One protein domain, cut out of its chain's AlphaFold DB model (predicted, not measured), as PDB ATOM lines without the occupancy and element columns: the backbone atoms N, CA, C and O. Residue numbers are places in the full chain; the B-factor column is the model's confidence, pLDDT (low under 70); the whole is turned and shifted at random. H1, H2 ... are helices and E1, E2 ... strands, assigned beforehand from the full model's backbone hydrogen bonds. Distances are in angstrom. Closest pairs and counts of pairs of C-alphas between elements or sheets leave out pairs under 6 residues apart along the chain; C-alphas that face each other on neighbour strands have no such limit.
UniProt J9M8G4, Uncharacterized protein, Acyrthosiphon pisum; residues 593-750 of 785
ATOM      1  N   GLU A 593     356.456 160.065 308.210       89.19
ATOM      2  CA  GLU A 593     357.532 160.176 309.189       89.19
ATOM      3  C   GLU A 593     358.226 161.545 309.183       89.19
ATOM      4  O   GLU A 593     358.336 162.153 310.248       89.19
ATOM      5  N   GLU A 594     358.646 162.070 308.028       90.81
ATOM      6  CA  GLU A 594     359.228 163.421 307.911       90.81
ATOM      7  C   GLU A 594     358.250 164.503 308.380       90.81
ATOM      8  O   GLU A 594     358.616 165.410 309.134       90.81
ATOM      9  N   VAL A 595     356.983 164.390 307.972       92.88
ATOM     10  CA  VAL A 595     355.912 165.319 308.359       92.88
ATOM     11  C   VAL A 595     355.643 165.253 309.865       92.88
ATOM     12  O   VAL A 595     355.410 166.287 310.500       92.88
ATOM     13  N   TYR A 596     355.695 164.059 310.454       93.38
ATOM     14  CA  TYR A 596     355.629 163.856 311.898       93.38
ATOM     15  C   TYR A 596     356.841 164.483 312.600       93.38
ATOM     16  O   TYR A 596     356.654 165.264 313.536       93.38
ATOM     17  N   ASP A 597     358.066 164.213 312.151       94.25
ATOM     18  CA  ASP A 597     359.276 164.661 312.842       94.25
ATOM     19  C   ASP A 597     359.531 166.176 312.710       94.25
ATOM     20  O   ASP A 597     359.938 166.806 313.692       94.25
ATOM     21  N   ASP A 598     359.165 166.818 311.595       94.69
ATOM     22  CA  ASP A 598     359.116 168.287 311.517       94.69
ATOM     23  C   ASP A 598     358.110 168.874 312.522       94.69
ATOM     24  O   ASP A 598     358.427 169.845 313.216       94.69
ATOM     25  N   VAL A 599     356.918 168.282 312.669       94.81
ATOM     26  CA  VAL A 599     355.918 168.742 313.651       94.81
ATOM     27  C   VAL A 599     356.426 168.565 315.083       94.81
ATOM     28  O   VAL A 599     356.306 169.497 315.882       94.81
ATOM     29  N   ILE A 600     357.054 167.429 315.397       95.38
ATOM     30  CA  ILE A 600     357.723 167.171 316.681       95.38
ATOM     31  C   ILE A 600     358.777 168.242 316.977       95.38
ATOM     32  O   ILE A 600     358.803 168.804 318.076       95.38
ATOM     33  N   GLU A 601     359.646 168.556 316.018       96.25
ATOM     34  CA  GLU A 601     360.765 169.473 316.239       96.25
ATOM     35  C   GLU A 601     360.352 170.944 316.192       96.25
ATOM     36  O   GLU A 601     360.936 171.770 316.902       96.25
ATOM     37  N   ARG A 602     359.326 171.307 315.415       95.06
ATOM     38  CA  ARG A 602     358.672 172.625 315.489       95.06
ATOM     39  C   ARG A 602     357.992 172.813 316.841       95.06
ATOM     40  O   ARG A 602     358.183 173.857 317.465       95.06
ATOM     41  N   LEU A 603     357.274 171.805 317.335       94.06
ATOM     42  CA  LEU A 603     356.593 171.869 318.627       94.06
ATOM     43  C   LEU A 603     357.586 171.886 319.801       94.06
ATOM     44  O   LEU A 603     357.461 172.730 320.689       94.06
ATOM     45  N   GLY A 604     358.634 171.056 319.768       95.06
ATOM     46  CA  GLY A 604     359.716 171.065 320.761       95.06
ATOM     47  C   GLY A 604     360.463 172.403 320.823       95.06
ATOM     48  O   GLY A 604     360.710 172.924 321.915       95.06
ATOM     49  N   ARG A 605     360.744 173.024 319.664       95.25
ATOM     50  CA  ARG A 605     361.274 174.400 319.582       95.25
ATOM     51  C   ARG A 605     360.292 175.436 320.126       95.25
ATOM     52  O   ARG A 605     360.710 176.301 320.894       95.25
ATOM     53  N   SER A 606     359.007 175.345 319.774       93.31
ATOM     54  CA  SER A 606     357.990 176.280 320.268       93.31
ATOM     55  C   SER A 606     357.893 176.226 321.790       93.31
ATOM     56  O   SER A 606     358.054 177.253 322.447       93.31
ATOM     57  N   MET A 607     357.765 175.027 322.362       92.12
ATOM     58  CA  MET A 607     357.687 174.797 323.808       92.12
ATOM     59  C   MET A 607     358.931 175.299 324.555       92.12
ATOM     60  O   MET A 607     358.785 175.945 325.591       92.12
ATOM     61  N   ALA A 608     360.135 175.085 324.011       92.75
ATOM     62  CA  ALA A 608     361.378 175.620 324.577       92.75
ATOM     63  C   ALA A 608     361.481 177.158 324.499       92.75
ATOM     64  O   ALA A 608     362.157 177.770 325.323       92.75
ATOM     65  N   SER A 609     360.810 177.799 323.534       92.19
ATOM     66  CA  SER A 609     360.790 179.265 323.399       92.19
ATOM     67  C   SER A 609     359.868 179.972 324.405       92.19
ATOM     68  O   SER A 609     359.980 181.185 324.608       92.19
ATOM     69  N   LYS A 610     358.945 179.241 325.046       91.69
ATOM     70  CA  LYS A 610     357.983 179.815 325.998       91.69
ATOM     71  C   LYS A 610     358.676 180.185 327.304       91.69
ATOM     72  O   LYS A 610     359.435 179.404 327.872       91.69
ATOM     73  N   PHE A 611     358.367 181.367 327.838       86.81
ATOM     74  CA  PHE A 611     358.945 181.794 329.110       86.81
ATOM     75  C   PHE A 611     358.446 180.926 330.273       86.81
ATOM     76  O   PHE A 611     357.263 180.925 330.622       86.81
ATOM     77  N   VAL A 612     359.386 180.234 330.913       89.62
ATOM     78  CA  VAL A 612     359.155 179.345 332.050       89.62
ATOM     79  C   VAL A 612     360.196 179.679 333.122       89.62
ATOM     80  O   VAL A 612     361.386 179.420 332.953       89.62
ATOM     81  N   SER A 613     359.777 180.315 334.222       89.19
ATOM     82  CA  SER A 613     360.726 180.816 335.231       89.19
ATOM     83  C   SER A 613     361.373 179.682 336.036       89.19
ATOM     84  O   SER A 613     360.758 178.639 336.248       89.19
ATOM     85  N   GLY A 614     362.591 179.884 336.551       89.06
ATOM     86  CA  GLY A 614     363.431 178.812 337.119       89.06
ATOM     87  C   GLY A 614     362.909 178.047 338.349       89.06
ATOM     88  O   GLY A 614     363.561 177.098 338.784       89.06
ATOM     89  N   ILE A 615     361.745 178.412 338.903       89.88
ATOM     90  CA  ILE A 615     361.022 177.601 339.900       89.88
ATOM     91  C   ILE A 615     360.204 176.458 339.280       89.88
ATOM     92  O   ILE A 615     359.836 175.526 339.992       89.88
ATOM     93  N   HIS A 616     359.900 176.532 337.983       93.38
ATOM     94  CA  HIS A 616     359.066 175.565 337.279       93.38
ATOM     95  C   HIS A 616     359.831 174.270 337.008       93.38
ATOM     96  O   HIS A 616     361.029 174.266 336.707       93.38
ATOM     97  N   ARG A 617     359.117 173.150 337.081       92.44
ATOM     98  CA  ARG A 617     359.692 171.810 336.975       92.44
ATOM     99  C   ARG A 617     358.971 170.970 335.945       92.44
ATOM    100  O   ARG A 617     357.745 170.961 335.904       92.44
ATOM    101  N   TYR A 618     359.737 170.219 335.168       93.31
ATOM    102  CA  TYR A 618     359.187 169.166 334.337       93.31
ATOM    103  C   TYR A 618     358.781 167.982 335.210       93.31
ATOM    104  O   TYR A 618     359.563 167.508 336.038       93.31
ATOM    105  N   VAL A 619     357.548 167.511 335.041       92.44
ATOM    106  CA  VAL A 619     356.990 166.410 335.818       92.44
ATOM    107  C   VAL A 619     356.337 165.395 334.886       92.44
ATOM    108  O   VAL A 619     355.261 165.629 334.340       92.44
ATOM    109  N   SER A 620     356.968 164.224 334.798       92.75
ATOM    110  CA  SER A 620     356.370 163.005 334.255       92.75
ATOM    111  C   SER A 620     355.828 162.132 335.395       92.75
ATOM    112  O   SER A 620     356.477 161.984 336.438       92.75
ATOM    113  N   ARG A 621     354.627 161.578 335.217       92.44
ATOM    114  CA  ARG A 621     353.936 160.656 336.131       92.44
ATOM    115  C   ARG A 621     353.265 159.531 335.354       92.44
ATOM    116  O   ARG A 621     353.040 159.644 334.153       92.44
ATOM    117  N   VAL A 622     352.946 158.462 336.077       94.88
ATOM    118  CA  VAL A 622     352.166 157.328 335.584       94.88
ATOM    119  C   VAL A 622     351.068 157.026 336.599       94.88
ATOM    120  O   VAL A 622     351.335 157.019 337.803       94.88
ATOM    121  N   ILE A 623     349.858 156.786 336.115       95.94
ATOM    122  CA  ILE A 623     348.746 156.206 336.872       95.94
ATOM    123  C   ILE A 623     348.514 154.814 336.292       95.94
ATOM    124  O   ILE A 623     348.501 154.681 335.073       95.94
ATOM    125  N   VAL A 624     348.356 153.792 337.135       96.88
ATOM    126  CA  VAL A 624     348.054 152.416 336.692       96.88
ATOM    127  C   VAL A 624     346.667 152.037 337.225       96.88
ATOM    128  O   VAL A 624     346.583 151.361 338.251       96.88
ATOM    129  N   PRO A 625     345.591 152.599 336.641       96.38
ATOM    130  CA  PRO A 625     344.238 152.489 337.174       96.38
ATOM    131  C   PRO A 625     343.723 151.050 337.107       96.38
ATOM    132  O   PRO A 625     343.936 150.339 336.130       96.38
ATOM    133  N   SER A 626     343.014 150.627 338.149       93.25
ATOM    134  CA  SER A 626     342.521 149.253 338.270       93.25
ATOM    135  C   SER A 626     341.198 149.008 337.519       93.25
ATOM    136  O   SER A 626     340.326 149.876 337.447       93.25
ATOM    137  N   GLY A 627     341.036 147.786 336.995       92.69
ATOM    138  CA  GLY A 627     339.838 147.328 336.275       92.69
ATOM    139  C   GLY A 627     339.913 147.482 334.749       92.69
ATOM    140  O   GLY A 627     340.733 148.233 334.231       92.69
ATOM    141  N   ILE A 628     339.038 146.761 334.036       87.94
ATOM    142  CA  ILE A 628     339.084 146.576 332.569       87.94
ATOM    143  C   ILE A 628     339.063 147.914 331.806       87.94
ATOM    144  O   ILE A 628     339.882 148.127 330.921       87.94
ATOM    145  N   ASP A 629     338.209 148.858 332.209       93.94
ATOM    146  CA  ASP A 629     338.127 150.204 331.610       93.94
ATOM    147  C   ASP A 629     338.858 151.272 332.451       93.94
ATOM    148  O   ASP A 629     338.583 152.471 332.329       93.94
ATOM    149  N   GLY A 630     339.773 150.863 333.339       95.81
ATOM    150  CA  GLY A 630     340.463 151.751 334.280       95.81
ATOM    151  C   GLY A 630     341.171 152.915 333.583       95.81
ATOM    152  O   GLY A 630     341.031 154.066 333.999       95.81
ATOM    153  N   VAL A 631     341.871 152.637 332.478       96.69
ATOM    154  CA  VAL A 631     342.563 153.649 331.662       96.69
ATOM    155  C   VAL A 631     341.579 154.641 331.054       96.69
ATOM    156  O   VAL A 631     341.749 155.844 331.226       96.69
ATOM    157  N   GLU A 632     340.513 154.171 330.410       96.75
ATOM    158  CA  GLU A 632     339.535 155.042 329.746       96.75
ATOM    159  C   GLU A 632     338.749 155.906 330.755       96.75
ATOM    160  O   GLU A 632     338.492 157.090 330.523       96.75
ATOM    161  N   LYS A 633     338.424 155.346 331.928       97.50
ATOM    162  CA  LYS A 633     337.815 156.077 333.050       97.50
ATOM    163  C   LYS A 633     338.779 157.114 333.641       97.50
ATOM    164  O   LYS A 633     338.349 158.218 333.968       97.50
ATOM    165  N   CYS A 634     340.073 156.801 333.724       97.75
ATOM    166  CA  CYS A 634     341.109 157.732 334.175       97.75
ATOM    167  C   CYS A 634     341.342 158.883 333.187       97.75
ATOM    168  O   CYS A 634     341.448 160.032 333.612       97.75
ATOM    169  N   LEU A 635     341.352 158.601 331.881       97.50
ATOM    170  CA  LEU A 635     341.456 159.617 330.833       97.50
ATOM    171  C   LEU A 635     340.286 160.617 330.901       97.50
ATOM    172  O   LEU A 635     340.534 161.820 330.980       97.50
ATOM    173  N   ARG A 636     339.040 160.133 331.019       97.69
ATOM    174  CA  ARG A 636     337.846 160.986 331.190       97.69
ATOM    175  C   ARG A 636     337.847 161.810 332.484       97.69
ATOM    176  O   ARG A 636     337.395 162.952 332.471       97.69
ATOM    177  N   GLU A 637     338.353 161.279 333.604       97.56
ATOM    178  CA  GLU A 637     338.520 162.093 334.822       97.56
ATOM    179  C   GLU A 637     339.566 163.203 334.608       97.56
ATOM    180  O   GLU A 637     339.347 164.345 335.017       97.56
ATOM    181  N   LEU A 638     340.691 162.895 333.954       97.50
ATOM    182  CA  LEU A 638     341.751 163.872 333.692       97.50
ATOM    183  C   LEU A 638     341.293 164.986 332.744       97.50
ATOM    184  O   LEU A 638     341.603 166.142 333.012       97.50
ATOM    185  N   GLU A 639     340.531 164.663 331.699       97.06
ATOM    186  CA  GLU A 639     339.899 165.621 330.779       97.06
ATOM    187  C   GLU A 639     339.008 166.621 331.542       97.06
ATOM    188  O   GLU A 639     339.295 167.819 331.573       97.06
ATOM    189  N   GLN A 640     338.027 166.124 332.307       97.69
ATOM    190  CA  GLN A 640     337.136 166.958 333.131       97.69
ATOM    191  C   GLN A 640     337.889 167.807 334.171       97.69
ATOM    192  O   GLN A 640     337.468 168.917 334.517       97.69
ATOM    193  N   LEU A 641     339.000 167.297 334.709       97.12
ATOM    194  CA  LEU A 641     339.842 168.023 335.660       97.12
ATOM    195  C   LEU A 641     340.769 169.046 334.996       97.12
ATOM    196  O   LEU A 641     341.119 170.031 335.650       97.12
ATOM    197  N   ILE A 642     341.145 168.847 333.733       96.25
ATOM    198  CA  ILE A 642     341.873 169.819 332.913       96.25
ATOM    199  C   ILE A 642     340.940 170.978 332.556       96.25
ATOM    200  O   ILE A 642     341.298 172.118 332.841       96.25
ATOM    201  N   ASP A 643     339.721 170.716 332.080       95.19
ATOM    202  CA  ASP A 643     338.725 171.765 331.791       95.19
ATOM    203  C   ASP A 643     338.398 172.616 333.024       95.19
ATOM    204  O   ASP A 643     338.324 173.846 332.972       95.19
ATOM    205  N   LYS A 644     338.240 171.957 334.177       96.50
ATOM    206  CA  LYS A 644     337.895 172.608 335.448       96.50
ATOM    207  C   LYS A 644     339.080 173.313 336.116       96.50
ATOM    208  O   LYS A 644     338.871 174.244 336.897       96.50
ATOM    209  N   TYR A 645     340.311 172.877 335.845       94.94
ATOM    210  CA  TYR A 645     341.542 173.410 336.442       94.94
ATOM    211  C   TYR A 645     342.687 173.541 335.413       94.94
ATOM    212  O   TYR A 645     343.748 172.929 335.605       94.94
ATOM    213  N   PRO A 646     342.515 174.362 334.356       91.81
ATOM    214  CA  PRO A 646     343.395 174.379 333.190       91.81
ATOM    215  C   PRO A 646     344.861 174.649 333.558       91.81
ATOM    216  O   PRO A 646     345.163 175.648 334.231       91.81
ATOM    217  N   PRO A 647     345.804 173.787 333.126       91.38
ATOM    218  CA  PRO A 647     347.226 174.005 333.351       91.38
ATOM    219  C   PRO A 647     347.707 175.301 332.685       91.38
ATOM    220  O   PRO A 647     347.444 175.558 331.516       91.38
ATOM    221  N   ARG A 648     348.473 176.118 333.421       88.00
ATOM    222  CA  ARG A 648     349.039 177.388 332.910       88.00
ATOM    223  C   ARG A 648     350.200 177.216 331.922       88.00
ATOM    224  O   ARG A 648     350.688 178.202 331.380       88.00
ATOM    225  N   HIS A 649     350.669 175.987 331.742       91.38
ATOM    226  CA  HIS A 649     351.803 175.616 330.904       91.38
ATOM    227  C   HIS A 649     351.477 174.320 330.169       91.38
ATOM    228  O   HIS A 649     350.486 173.661 330.480       91.38
ATOM    229  N   PHE A 650     352.357 173.951 329.241       92.56
ATOM    230  CA  PHE A 650     352.374 172.663 328.555       92.56
ATOM    231  C   PHE A 650     351.974 171.455 329.430       92.56
ATOM    232  O   PHE A 650     352.512 171.264 330.533       92.56
ATOM    233  N   TYR A 651     351.098 170.615 328.873       95.38
ATOM    234  CA  TYR A 651     350.748 169.283 329.353       95.38
ATOM    235  C   TYR A 651     350.438 168.315 328.191       95.38
ATOM    236  O   TYR A 651     349.973 168.729 327.132       95.38
ATOM    237  N   ILE A 652     350.659 167.018 328.422       96.44
ATOM    238  CA  ILE A 652     350.205 165.872 327.622       96.44
ATOM    239  C   ILE A 652     349.669 164.805 328.579       96.44
ATOM    240  O   ILE A 652     350.289 164.522 329.612       96.44
ATOM    241  N   VAL A 653     348.574 164.161 328.190       97.19
ATOM    242  CA  VAL A 653     348.112 162.883 328.738       97.19
ATOM    243  C   VAL A 653     348.085 161.853 327.606       97.19
ATOM    244  O   VAL A 653     347.551 162.127 326.531       97.19
ATOM    245  N   ALA A 654     348.661 160.673 327.836       97.38
ATOM    246  CA  ALA A 654     348.685 159.570 326.873       97.38
ATOM    247  C   ALA A 654     348.333 158.238 327.553       97.38
ATOM    248  O   ALA A 654     348.852 157.940 328.629       97.38
ATOM    249  N   GLY A 655     347.459 157.447 326.933       96.69
ATOM    250  CA  GLY A 655     347.123 156.087 327.366       96.69
ATOM    251  C   GLY A 655     348.068 155.051 326.753       96.69
ATOM    252  O   GLY A 655     348.552 155.240 325.637       96.69
ATOM    253  N   HIS A 656     348.346 153.975 327.483       94.75
ATOM    254  CA  HIS A 656     349.250 152.900 327.071       94.75
ATOM    255  C   HIS A 656     348.924 151.613 327.839       94.75
ATOM    256  O   HIS A 656     349.231 151.514 329.026       94.75
ATOM    257  N   GLY A 657     348.295 150.638 327.176       93.69
ATOM    258  CA  GLY A 657     347.924 149.359 327.793       93.69
ATOM    259  C   GLY A 657     347.074 149.536 329.057       93.69
ATOM    260  O   GLY A 657     345.946 150.015 328.987       93.69
ATOM    261  N   ASP A 658     347.639 149.167 330.208       95.19
ATOM    262  CA  ASP A 658     347.043 149.249 331.548       95.19
ATOM    263  C   ASP A 658     347.276 150.592 332.273       95.19
ATOM    264  O   ASP A 658     346.853 150.754 333.420       95.19
ATOM    265  N   HIS A 659     347.956 151.566 331.653       96.06
ATOM    266  CA  HIS A 659     348.369 152.794 332.335       96.06
ATOM    267  C   HIS A 659     348.227 154.098 331.537       96.06
ATOM    268  O   HIS A 659     348.125 154.140 330.313       96.06
ATOM    269  N   VAL A 660     348.232 155.210 332.279       97.19
ATOM    270  CA  VAL A 660     348.168 156.582 331.761       97.19
ATOM    271  C   VAL A 660     349.452 157.325 332.112       97.19
ATOM    272  O   VAL A 660     349.783 157.511 333.287       97.19
ATOM    273  N   HIS A 661     350.167 157.796 331.095       96.44
ATOM    274  CA  HIS A 661     351.274 158.737 331.227       96.44
ATOM    275  C   HIS A 661     350.742 160.176 331.315       96.44
ATOM    276  O   HIS A 661     349.943 160.604 330.484       96.44
ATOM    277  N   ILE A 662     351.242 160.954 332.280       95.31
ATOM    278  CA  ILE A 662     350.976 162.396 332.404       95.31
ATOM    279  C   ILE A 662     352.310 163.138 332.376       95.31
ATOM    280  O   ILE A 662     353.199 162.856 333.180       95.31
ATOM    281  N   SER A 663     352.454 164.108 331.481       94.81
ATOM    282  CA  SER A 663     353.668 164.903 331.280       94.81
ATOM    283  C   SER A 663     353.304 166.381 331.286       94.81
ATOM    284  O   SER A 663     352.432 166.780 330.529       94.81
ATOM    285  N   HIS A 664     353.891 167.201 332.159       94.62
ATOM    286  CA  HIS A 664     353.557 168.631 332.229       94.62
ATOM    287  C   HIS A 664     354.653 169.472 332.891       94.62
ATOM    288  O   HIS A 664     355.535 168.956 333.585       94.62
ATOM    289  N   ILE A 665     354.553 170.794 332.732       94.25
ATOM    290  CA  ILE A 665     355.344 171.765 333.497       94.25
ATOM    291  C   ILE A 665     354.561 172.189 334.748       94.25
ATOM    292  O   ILE A 665     353.499 172.808 334.679       94.25
ATOM    293  N   CYS A 666     355.101 171.864 335.920       93.56
ATOM    294  CA  CYS A 666     354.543 172.210 337.220       93.56
ATOM    295  C   CYS A 666     355.121 173.543 337.723       93.56
ATOM    296  O   CYS A 666     356.338 173.698 337.821       93.56
ATOM    297  N   GLY A 667     354.257 174.493 338.097       90.12
ATOM    298  CA  GLY A 667     354.651 175.813 338.620       90.12
ATOM    299  C   GLY A 667     355.073 175.857 340.092       90.12
ATOM    300  O   GLY A 667     355.202 176.938 340.659       90.12
ATOM    301  N   TYR A 668     355.264 174.701 340.730       87.50
ATOM    302  CA  TYR A 668     355.654 174.602 342.135       87.50
ATOM    303  C   TYR A 668     357.128 174.197 342.263       87.50
ATOM    304  O   TYR A 668     357.567 173.207 341.684       87.50
ATOM    305  N   SER A 669     357.879 174.933 343.085       75.19
ATOM    306  CA  SER A 669     359.329 174.759 343.281       75.19
ATOM    307  C   SER A 669     359.739 173.468 344.002       75.19
ATOM    308  O   SER A 669     360.917 173.092 343.964       75.19
ATOM    309  N   GLY A 670     358.797 172.777 344.648       75.50
ATOM    310  CA  GLY A 670     359.020 171.504 345.336       75.50
ATOM    311  C   GLY A 670     359.151 170.306 344.388       75.50
ATOM    312  O   GLY A 670     358.770 170.363 343.225       75.50
ATOM    313  N   GLN A 671     359.668 169.184 344.893       74.69
ATOM    314  CA  GLN A 671     359.766 167.930 344.121       74.69
ATOM    315  C   GLN A 671     358.407 167.209 343.966       74.69
ATOM    316  O   GLN A 671     358.259 166.297 343.150       74.69
ATOM    317  N   THR A 672     357.399 167.610 344.747       82.81
ATOM    318  CA  THR A 672     356.020 167.129 344.646       82.81
ATOM    319  C   THR A 672     355.201 168.048 343.745       82.81
ATOM    320  O   THR A 672     355.126 169.255 343.973       82.81
ATOM    321  N   CYS A 673     354.556 167.474 342.726       87.81
ATOM    322  CA  CYS A 673     353.585 168.209 341.922       87.81
ATOM    323  C   CYS A 673     352.395 168.634 342.793       87.81
ATOM    324  O   CYS A 673     351.934 167.862 343.636       87.81
ATOM    325  N   ARG A 674     351.906 169.862 342.579       89.12
ATOM    326  CA  ARG A 674     350.690 170.388 343.218       89.12
ATOM    327  C   ARG A 674     349.665 170.943 342.222       89.12
ATOM    328  O   ARG A 674     348.813 171.744 342.594       89.12
ATOM    329  N   CYS A 675     349.741 170.537 340.954       92.75
ATOM    330  CA  CYS A 675     348.770 170.937 339.938       92.75
ATOM    331  C   CYS A 675     347.371 170.386 340.288       92.75
ATOM    332  O   CYS A 675     347.248 169.175 340.492       92.75
ATOM    333  N   PRO A 676     346.315 171.227 340.359       94.25
ATOM    334  CA  PRO A 676     345.009 170.782 340.844       94.25
ATOM    335  C   PRO A 676     344.368 169.683 339.994       94.25
ATOM    336  O   PRO A 676     343.756 168.794 340.572       94.25
ATOM    337  N   PHE A 677     344.566 169.694 338.669       95.00
ATOM    338  CA  PHE A 677     344.030 168.666 337.767       95.00
ATOM    339  C   PHE A 677     344.576 167.251 338.040       95.00
ATOM    340  O   PHE A 677     343.937 166.269 337.694       95.00
ATOM    341  N   ILE A 678     345.733 167.141 338.708       94.00
ATOM    342  CA  ILE A 678     346.306 165.863 339.157       94.00
ATOM    343  C   ILE A 678     345.922 165.605 340.616       94.00
ATOM    344  O   ILE A 678     345.380 164.554 340.936       94.00
ATOM    345  N   LEU A 679     346.154 166.566 341.521       93.25
ATOM    346  CA  LEU A 679     345.907 166.359 342.957       93.25
ATOM    347  C   LEU A 679     344.431 166.149 343.330       93.25
ATOM    348  O   LEU A 679     344.168 165.643 344.418       93.25
ATOM    349  N   ARG A 680     343.485 166.553 342.476       94.69
ATOM    350  CA  ARG A 680     342.045 166.326 342.677       94.69
ATOM    351  C   ARG A 680     341.529 165.049 342.003       94.69
ATOM    352  O   ARG A 680     340.362 164.737 342.190       94.69
ATOM    353  N   GLY A 681     342.376 164.328 341.262       94.75
ATOM    354  CA  GLY A 681     342.012 163.082 340.591       94.75
ATOM    355  C   GLY A 681     341.867 161.911 341.557       94.75
ATOM    356  O   GLY A 681     342.797 161.579 342.302       94.75
ATOM    357  N   SER A 682     340.721 161.240 341.504       95.56
ATOM    358  CA  SER A 682     340.450 160.015 342.248       95.56
ATOM    359  C   SER A 682     341.438 158.909 341.862       95.56
ATOM    360  O   SER A 682     342.060 158.325 342.751       95.56
ATOM    361  N   PHE A 683     341.708 158.720 340.565       95.62
ATOM    362  CA  PHE A 683     342.714 157.766 340.087       95.62
ATOM    363  C   PHE A 683     344.142 158.162 340.487       95.62
ATOM    364  O   PHE A 683     344.943 157.298 340.829       95.62
ATOM    365  N   TRP A 684     344.478 159.458 340.548       94.38
ATOM    366  CA  TRP A 684     345.793 159.880 341.055       94.38
ATOM    367  C   TRP A 684     345.962 159.578 342.553       94.38
ATOM    368  O   TRP A 684     347.050 159.196 342.982       94.38
ATOM    369  N   SER A 685     344.902 159.727 343.355       92.31
ATOM    370  CA  SER A 685     344.976 159.475 344.803       92.31
ATOM    371  C   SER A 685     345.031 157.987 345.179       92.31
ATOM    372  O   SER A 685     345.602 157.663 346.221       92.31
ATOM    373  N   LYS A 686     344.499 157.094 344.331       93.44
ATOM    374  CA  LYS A 686     344.525 155.629 344.508       93.44
ATOM    375  C   LYS A 686     345.715 154.964 343.808       93.44
ATOM    376  O   LYS A 686     346.506 154.273 344.443       93.44
ATOM    377  N   ASP A 687     345.856 155.227 342.512       93.75
ATOM    378  CA  ASP A 687     346.659 154.442 341.565       93.75
ATOM    379  C   ASP A 687     347.866 155.231 341.001       93.75
ATOM    380  O   ASP A 687     348.615 154.759 340.136       93.75
ATOM    381  N   GLY A 688     348.067 156.467 341.477       91.88
ATOM    382  CA  GLY A 688     349.129 157.375 341.046       91.88
ATOM    383  C   GLY A 688     350.515 156.955 341.532       91.88
ATOM    384  O   GLY A 688     350.885 157.158 342.694       91.88
ATOM    385  N   ARG A 689     351.350 156.425 340.631       89.12
ATOM    386  CA  ARG A 689     352.703 155.978 340.985       89.12
ATOM    387  C   ARG A 689     353.646 157.165 341.213       89.12
ATOM    388  O   ARG A 689     353.642 158.181 340.506       89.12
ATOM    389  N   ARG A 690     354.508 157.041 342.229       81.38
ATOM    390  CA  ARG A 690     355.578 158.018 342.491       81.38
ATOM    391  C   ARG A 690     356.544 158.021 341.300       81.38
ATOM    392  O   ARG A 690     356.919 156.966 340.805       81.38
ATOM    393  N   GLY A 691     356.910 159.211 340.823       72.25
ATOM    394  CA  GLY A 691     357.732 159.351 339.620       72.25
ATOM    395  C   GLY A 691     359.128 158.758 339.814       72.25
ATOM    396  O   GLY A 691     359.850 159.194 340.707       72.25
ATOM    397  N   LEU A 692     359.497 157.799 338.961       68.19
ATOM    398  CA  LEU A 692     360.821 157.161 338.944       68.19
ATOM    399  C   LEU A 692     361.915 158.090 338.385       68.19
ATOM    400  O   LEU A 692     363.084 157.963 338.734       68.19
ATOM    401  N   ARG A 693     361.545 159.033 337.506       71.38
ATOM    402  CA  ARG A 693     362.477 159.978 336.871       71.38
ATOM    403  C   ARG A 693     362.754 161.179 337.784       71.38
ATOM    404  O   ARG A 693     361.842 161.720 338.411       71.38
ATOM    405  N   ARG A 694     364.012 161.633 337.812       77.00
ATOM    406  CA  ARG A 694     364.449 162.842 338.534       77.00
ATOM    407  C   ARG A 694     363.717 164.082 337.999       77.00
ATOM    408  O   ARG A 694     363.521 164.225 336.799       77.00
ATOM    409  N   VAL A 695     363.329 164.987 338.897       81.31
ATOM    410  CA  VAL A 695     362.507 166.163 338.559       81.31
ATOM    411  C   VAL A 695     363.377 167.340 338.079       81.31
ATOM    412  O   VAL A 695     363.829 168.164 338.884       81.31
ATOM    413  N   THR A 696     363.610 167.412 336.767       89.12
ATOM    414  CA  THR A 696     364.348 168.486 336.068       89.12
ATOM    415  C   THR A 696     363.638 169.845 336.189       89.12
ATOM    416  O   THR A 696     362.409 169.904 336.300       89.12
ATOM    417  N   ARG A 697     364.377 170.967 336.173       91.62
ATOM    418  CA  ARG A 697     363.754 172.300 336.042       91.62
ATOM    419  C   ARG A 697     363.394 172.524 334.576       91.62
ATOM    420  O   ARG A 697     364.202 172.245 333.701       91.62
ATOM    421  N   ALA A 698     362.212 173.061 334.303       92.50
ATOM    422  CA  ALA A 698     361.746 173.237 332.926       92.50
ATOM    423  C   ALA A 698     362.543 174.307 332.141       92.50
ATOM    424  O   ALA A 698     362.541 174.289 330.917       92.50
ATOM    425  N   ILE A 699     363.272 175.186 332.845       93.31
ATOM    426  CA  ILE A 699     364.216 176.155 332.258       93.31
ATOM    427  C   ILE A 699     365.537 175.521 331.777       93.31
ATOM    428  O   ILE A 699     366.238 176.125 330.975       93.31
ATOM    429  N   ASP A 700     365.894 174.325 332.264       93.81
ATOM    430  CA  ASP A 700     367.126 173.635 331.848       93.81
ATOM    431  C   ASP A 700     366.930 172.856 330.528       93.81
ATOM    432  O   ASP A 700     367.904 172.456 329.891       93.81
ATOM    433  N   MET A 701     365.673 172.621 330.129       94.00
ATOM    434  CA  MET A 701     365.308 171.759 329.004       94.00
ATOM    435  C   MET A 701     365.528 172.427 327.649       94.00
ATOM    436  O   MET A 701     365.075 173.546 327.405       94.00
ATOM    437  N   GLN A 702     366.162 171.691 326.746       95.69
ATOM    438  CA  GLN A 702     366.431 172.097 325.373       95.69
ATOM    439  C   GLN A 702     365.275 171.697 324.436       95.69
ATOM    440  O   GLN A 702     364.490 170.807 324.775       95.69
ATOM    441  N   PRO A 703     365.176 172.275 323.219       96.50
ATOM    442  CA  PRO A 703     364.195 171.850 322.213       96.50
ATOM    443  C   PRO A 703     364.189 170.335 321.957       96.50
ATOM    444  O   PRO A 703     363.123 169.737 321.824       96.50
ATOM    445  N   GLY A 704     365.375 169.711 321.961       96.81
ATOM    446  CA  GLY A 704     365.542 168.265 321.808       96.81
ATOM    447  C   GLY A 704     364.971 167.443 322.969       96.81
ATOM    448  O   GLY A 704     364.427 166.370 322.732       96.81
ATOM    449  N   ASP A 705     365.002 167.945 324.209       95.44
ATOM    450  CA  ASP A 705     364.382 167.252 325.350       95.44
ATOM    451  C   ASP A 705     362.862 167.189 325.177       95.44
ATOM    452  O   ASP A 705     362.249 166.139 325.376       95.44
ATOM    453  N   TYR A 706     362.253 168.302 324.758       95.38
ATOM    454  CA  TYR A 706     360.823 168.367 324.468       95.38
ATOM    455  C   TYR A 706     360.443 167.493 323.262       95.38
ATOM    456  O   TYR A 706     359.479 166.735 323.362       95.38
ATOM    457  N   ALA A 707     361.224 167.515 322.175       96.25
ATOM    458  CA  ALA A 707     361.045 166.617 321.028       96.25
ATOM    459  C   ALA A 707     361.110 165.132 321.438       96.25
ATOM    460  O   ALA A 707     360.232 164.348 321.084       96.25
ATOM    461  N   ASN A 708     362.083 164.750 322.270       96.00
ATOM    462  CA  ASN A 708     362.222 163.381 322.777       96.00
ATOM    463  C   ASN A 708     361.068 162.966 323.708       96.00
ATOM    464  O   ASN A 708     360.678 161.799 323.718       96.00
ATOM    465  N   ILE A 709     360.481 163.900 324.465       95.06
ATOM    466  CA  ILE A 709     359.275 163.650 325.272       95.06
ATOM    467  C   ILE A 709     358.041 163.452 324.383       95.06
ATOM    468  O   ILE A 709     357.245 162.557 324.666       95.06
ATOM    469  N   LEU A 710     357.893 164.244 323.318       96.06
ATOM    470  CA  LEU A 710     356.814 164.100 322.336       96.06
ATOM    471  C   LEU A 710     356.919 162.745 321.613       96.06
ATOM    472  O   LEU A 710     355.971 161.960 321.657       96.06
ATOM    473  N   ARG A 711     358.102 162.412 321.068       95.69
ATOM    474  CA  ARG A 711     358.395 161.098 320.458       95.69
ATOM    475  C   ARG A 711     358.080 159.953 321.424       95.69
ATOM    476  O   ARG A 711     357.315 159.054 321.083       95.69
ATOM    477  N   TYR A 712     358.583 160.014 322.660       95.06
ATOM    478  CA  TYR A 712     358.332 158.985 323.678       95.06
ATOM    479  C   TYR A 712     356.841 158.785 323.992       95.06
ATOM    480  O   TYR A 712     356.436 157.656 324.234       95.06
ATOM    481  N   LEU A 713     356.020 159.840 324.008       95.31
ATOM    482  CA  LEU A 713     354.592 159.749 324.357       95.31
ATOM    483  C   LEU A 713     353.678 159.352 323.186       95.31
ATOM    484  O   LEU A 713     352.484 159.169 323.409       95.31
ATOM    485  N   SER A 714     354.227 159.210 321.977       94.06
ATOM    486  CA  SER A 714     353.495 158.884 320.743       94.06
ATOM    487  C   SER A 714     354.119 157.720 319.954       94.06
ATOM    488  O   SER A 714     353.902 157.578 318.753       94.06
ATOM    489  N   THR A 715     354.905 156.875 320.630       91.69
ATOM    490  CA  THR A 715     355.520 155.662 320.064       91.69
ATOM    491  C   THR A 715     355.384 154.473 321.013       91.69
ATOM    492  O   THR A 715     355.352 154.644 322.237       91.69
ATOM    493  N   GLY A 716     355.329 153.259 320.452       88.50
ATOM    494  CA  GLY A 716     355.307 152.001 321.201       88.50
ATOM    495  C   GLY A 716     353.983 151.791 321.927       88.50
ATOM    496  O   GLY A 716     353.967 151.741 323.153       88.50
ATOM    497  N   GLY A 717     352.876 151.763 321.176       90.44
ATOM    498  CA  GLY A 717     351.529 151.525 321.715       90.44
ATOM    499  C   GLY A 717     350.962 152.665 322.574       90.44
ATOM    500  O   GLY A 717     349.979 152.472 323.288       90.44
ATOM    501  N   ARG A 718     351.573 153.857 322.544       93.94
ATOM    502  CA  ARG A 718     351.138 155.019 323.335       93.94
ATOM    503  C   ARG A 718     350.247 155.933 322.507       93.94
ATOM    504  O   ARG A 718     350.717 156.566 321.565       93.94
ATOM    505  N   ARG A 719     348.976 156.035 322.892       95.00
ATOM    506  CA  ARG A 719     348.010 156.948 322.278       95.00
ATOM    507  C   ARG A 719     347.979 158.259 323.052       95.00
ATOM    508  O   ARG A 719     347.508 158.295 324.191       95.00
ATOM    509  N   VAL A 720     348.430 159.348 322.433       96.50
ATOM    510  CA  VAL A 720     348.195 160.702 322.956       96.50
ATOM    511  C   VAL A 720     346.687 160.942 322.989       96.50
ATOM    512  O   VAL A 720     346.008 160.797 321.975       96.50
ATOM    513  N   HIS A 721     346.156 161.261 324.167       95.88
ATOM    514  CA  HIS A 721     344.721 161.452 324.366       95.88
ATOM    515  C   HIS A 721     344.339 162.933 324.359       95.88
ATOM    516  O   HIS A 721     343.386 163.306 323.687       95.88
ATOM    517  N   ILE A 722     345.110 163.765 325.063       95.38
ATOM    518  CA  ILE A 722     344.959 165.225 325.079       95.38
ATOM    519  C   ILE A 722     346.325 165.889 325.282       95.38
ATOM    520  O   ILE A 722     347.185 165.389 326.017       95.38
ATOM    521  N   VAL A 723     346.525 167.031 324.634       95.12
ATOM    522  CA  VAL A 723     347.721 167.872 324.718       95.12
ATOM    523  C   VAL A 723     347.299 169.342 324.719       95.12
ATOM    524  O   VAL A 723     346.310 169.710 324.093       95.12
ATOM    525  N   GLY A 724     348.030 170.203 325.424       92.50
ATOM    526  CA  GLY A 724     347.741 171.634 325.414       92.50
ATOM    527  C   GLY A 724     348.647 172.459 326.320       92.50
ATOM    528  O   GLY A 724     349.694 172.002 326.777       92.50
ATOM    529  N   GLY A 725     348.232 173.699 326.597       86.88
ATOM    530  CA  GLY A 725     348.897 174.598 327.544       86.88
ATOM    531  C   GLY A 725     348.996 176.033 327.031       86.88
ATOM    532  O   GLY A 725     348.091 176.839 327.237       86.88
ATOM    533  N   PHE A 726     350.120 176.371 326.395       82.06
ATOM    534  CA  PHE A 726     350.390 177.722 325.894       82.06
ATOM    535  C   PHE A 726     349.412 178.095 324.766       82.06
ATOM    536  O   PHE A 726     349.305 177.382 323.771       82.06
ATOM    537  N   ARG A 727     348.671 179.201 324.928       74.00
ATOM    538  CA  ARG A 727     347.465 179.493 324.123       74.00
ATOM    539  C   ARG A 727     347.755 179.852 322.666       74.00
ATOM    540  O   ARG A 727     346.828 179.909 321.869       74.00
ATOM    541  N   GLU A 728     349.011 180.118 322.327       74.81
ATOM    542  CA  GLU A 728     349.425 180.494 320.973       74.81
ATOM    543  C   GLU A 728     349.685 179.268 320.076       74.81
ATOM    544  O   GLU A 728     349.686 179.397 318.856       74.81
ATOM    545  N   ASP A 729     349.866 178.081 320.672       83.06
ATOM    546  CA  ASP A 729     350.402 176.889 319.994       83.06
ATOM    547  C   ASP A 729     349.327 175.845 319.647       83.06
ATOM    548  O   ASP A 729     349.663 174.762 319.177       83.06
ATOM    549  N   VAL A 730     348.041 176.161 319.858       86.56
ATOM    550  CA  VAL A 730     346.903 175.221 319.740       86.56
ATOM    551  C   VAL A 730     346.968 174.400 318.447       86.56
ATOM    552  O   VAL A 730     347.075 173.186 318.524       86.56
ATOM    553  N   ARG A 731     347.111 175.039 317.278       88.94
ATOM    554  CA  ARG A 731     347.213 174.339 315.978       88.94
ATOM    555  C   ARG A 731     348.390 173.358 315.857       88.94
ATOM    556  O   ARG A 731     348.313 172.417 315.071       88.94
ATOM    557  N   LEU A 732     349.491 173.577 316.582       89.19
ATOM    558  CA  LEU A 732     350.621 172.639 316.621       89.19
ATOM    559  C   LEU A 732     350.347 171.479 317.586       89.19
ATOM    560  O   LEU A 732     350.739 170.354 317.287       89.19
ATOM    561  N   PHE A 733     349.650 171.734 318.698       92.25
ATOM    562  CA  PHE A 733     349.148 170.681 319.581       92.25
ATOM    563  C   PHE A 733     348.117 169.800 318.858       92.25
ATOM    564  O   PHE A 733     348.296 168.585 318.847       92.25
ATOM    565  N   ASP A 734     347.136 170.394 318.169       92.50
ATOM    566  CA  ASP A 734     346.115 169.690 317.377       92.50
ATOM    567  C   ASP A 734     346.765 168.789 316.313       92.50
ATOM    568  O   ASP A 734     346.459 167.600 316.213       92.50
ATOM    569  N   ARG A 735     347.729 169.328 315.545       93.12
ATOM    570  CA  ARG A 735     348.444 168.571 314.503       93.12
ATOM    571  C   ARG A 735     349.304 167.450 315.089       93.12
ATOM    572  O   ARG A 735     349.315 166.354 314.536       93.12
ATOM    573  N   TYR A 736     349.991 167.687 316.208       94.75
ATOM    574  CA  TYR A 736     350.719 166.631 316.919       94.75
ATOM    575  C   TYR A 736     349.768 165.547 317.452       94.75
ATOM    576  O   TYR A 736     350.080 164.365 317.335       94.75
ATOM    577  N   GLN A 737     348.599 165.913 317.985       94.38
ATOM    578  CA  GLN A 737     347.586 164.975 318.483       94.38
ATOM    579  C   GLN A 737     346.999 164.115 317.357       94.38
ATOM    580  O   GLN A 737     346.895 162.901 317.508       94.38
ATOM    581  N   TYR A 738     346.685 164.722 316.210       93.88
ATOM    582  CA  TYR A 738     346.219 164.019 315.012       93.88
ATOM    583  C   TYR A 738     347.265 163.026 314.486       93.88
ATOM    584  O   TYR A 738     346.977 161.835 314.363       93.88
ATOM    585  N   LEU A 739     348.505 163.482 314.266       92.81
ATOM    586  CA  LEU A 739     349.577 162.616 313.769       92.81
ATOM    587  C   LEU A 739     349.891 161.500 314.779       92.81
ATOM    588  O   LEU A 739     349.913 160.333 314.410       92.81
ATOM    589  N   SER A 740     350.041 161.803 316.069       91.88
ATOM    590  CA  SER A 740     350.274 160.763 317.086       91.88
ATOM    591  C   SER A 740     349.114 159.771 317.251       91.88
ATOM    592  O   SER A 740     349.359 158.627 317.632       91.88
ATOM    593  N   ALA A 741     347.876 160.154 316.920       91.56
ATOM    594  CA  ALA A 741     346.761 159.218 316.819       91.56
ATOM    595  C   ALA A 741     346.885 158.306 315.585       91.56
ATOM    596  O   ALA A 741     346.765 157.094 315.739       91.56
ATOM    597  N   GLN A 742     347.202 158.841 314.398       89.75
ATOM    598  CA  GLN A 742     347.456 158.025 313.197       89.75
ATOM    599  C   GLN A 742     348.608 157.031 313.414       89.75
ATOM    600  O   GLN A 742     348.445 155.842 313.155       89.75
ATOM    601  N   ARG A 743     349.731 157.484 313.997       88.69
ATOM    602  CA  ARG A 743     350.884 156.630 314.330       88.69
ATOM    603  C   ARG A 743     350.528 155.510 315.307       88.69
ATOM    604  O   ARG A 743     351.132 154.446 315.249       88.69
ATOM    605  N   TYR A 744     349.562 155.740 316.197       87.75
ATOM    606  CA  TYR A 744     349.041 154.707 317.087       87.75
ATOM    607  C   TYR A 744     348.186 153.675 316.334       87.75
ATOM    608  O   TYR A 744     348.398 152.482 316.537       87.75
ATOM    609  N   MET A 745     347.276 154.098 315.444       85.94
ATOM    610  CA  MET A 745     346.456 153.171 314.641       85.94
ATOM    611  C   MET A 745     347.350 152.295 313.749       85.94
ATOM    612  O   MET A 745     347.330 151.073 313.871       85.94
ATOM    613  N   GLY A 746     348.267 152.913 312.996       83.56
ATOM    614  CA  GLY A 746     349.244 152.213 312.154       83.56
ATOM    615  C   GLY A 746     350.296 151.385 312.912       83.56
ATOM    616  O   GLY A 746     351.069 150.678 312.271       83.56
ATOM    617  N   GLN A 747     350.347 151.458 314.252       79.81
ATOM    618  CA  GLN A 747     351.090 150.519 315.111       79.81
ATOM    619  C   GLN A 747     350.196 149.403 315.675       79.81
ATOM    620  O   GLN A 747     350.682 148.296 315.893       79.81
ATOM    621  N   ALA A 748     348.911 149.673 315.912       71.00
ATOM    622  CA  ALA A 748     347.940 148.693 316.399       71.00
ATOM    623  C   ALA A 748     347.468 147.721 315.300       71.00
ATOM    624  O   ALA A 748     347.175 146.567 315.595       71.00
ATOM    625  N   GLU A 749     347.435 148.170 314.044       65.88
ATOM    626  CA  GLU A 749     346.975 147.393 312.879       65.88
ATOM    627  C   GLU A 749     348.039 146.422 312.323       65.88
ATOM    628  O   GLU A 749     347.771 145.670 311.390       65.88
ATOM    629  N   GLY A 750     349.234 146.372 312.926       50.62
ATOM    630  CA  GLY A 750     350.146 145.221 312.827       50.62
ATOM    631  C   GLY A 750     350.800 144.953 311.464       50.62
ATOM    632  O   GLY A 750     351.374 143.882 311.279       50.62
TER     633      GLY A 750
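AT A GLANCE: This is residues 593 to 750 of the 785 residues of an uncharacterized protein of Acyrthosiphon pisum (UniProt J9M8G4). A twisted sheet of four strands has long helices over its two faces: H2 runs along the strands over E2 on one face, and H6 runs along edge strand E4 on the opposite face. H1 lies off the sheet and packs on H5 and H6, while the short helices H3 and H4 sit near H2, and a long link, residues 688 to 702, runs from H4 to H5. The printed part has 158 residues, with six named helices and four named strands in the order H1 E1 H2 E2 E3 H3 H4 H5 E4 H6; the sheet's order is E1, E3, E2, E4, antiparallel throughout, and the class is mixed, helices and strands. The whole is compact, with a radius of gyration of the C-alphas of 14.8 A and spans of 43 by 38 by 28 A.

IN THESE COORDINATES: H1, residues 593 to 609, begins with C-alpha 593 at (357.532, 160.176, 309.189) and is 24.0 A long. E1 is residues 617 to 623, 19.1 A, and H2 is residues 630 to 644, 21.0 A. E2 is residues 651 to 656, and E3, residues 659 to 666, is 21.0 A long. H3, residues 676 to 679, and H4, residues 682 to 687, are short. H5 is residues 703 to 713, 15.6 A, and E4 is residues 719 to 724. H6, residues 730 to 748, is 26.8 A long and ends with C-alpha 748 at (347.940, 148.693, 316.399).

HOW THE PARTS SIT: In the twisted sheet, only just so at 4.0 A off its best plane, N 619 and O 664 of E1 and E3 are 2.9 A apart, within hydrogen-bond range. E2 and E3 form a hairpin, with N 654 and O 661 at 2.9 A; E2 and E4 have N 653 and O 722 at 2.9 A. E1, H2 and E2 make a split strand-helix-strand unit, two strands running the same way with E3 between them, and its crossover is right-handed. H2 has a height over the sheet of 9.5 A, and H6, on the opposite face, 7.5 A. H4 is on the sheet, its closest C-alphas to E1 being Asp 687 and Ile 623, 5.4 A. H5 only grazes the sheet with residues 709 to 713. H1 touches H5 at a steep tilt of 54 degrees, opposite ways, the closest C-alphas being Gly 604 and Ala 707, 4.6 A. With residues 596 to 603 alone H1 touches H6, closest at the C-alphas of Leu 603 and Leu 732, 6.3 A. H2 touches H3 with residues 638 to 644 alone, closest at the C-alphas of Leu 641 and Phe 677, 4.7 A. Every O i to N i+4 pair is within hydrogen-bond range in H1, H2, H4, H5 and H6; H3 is too short for such a pair.

THE WHOLE: The two C-alphas farthest apart, those of Ile 615 and Gly 750, are 43.6 A apart. The printed part has no cut. The link from H4 to H5, 15 residues, is long; its residues 688 to 689 pair antiparallel with residues 622 to 623 of E1. The mean pLDDT of the printed part is 91.3, and residue 692 and residues 749 to 750 are under 70.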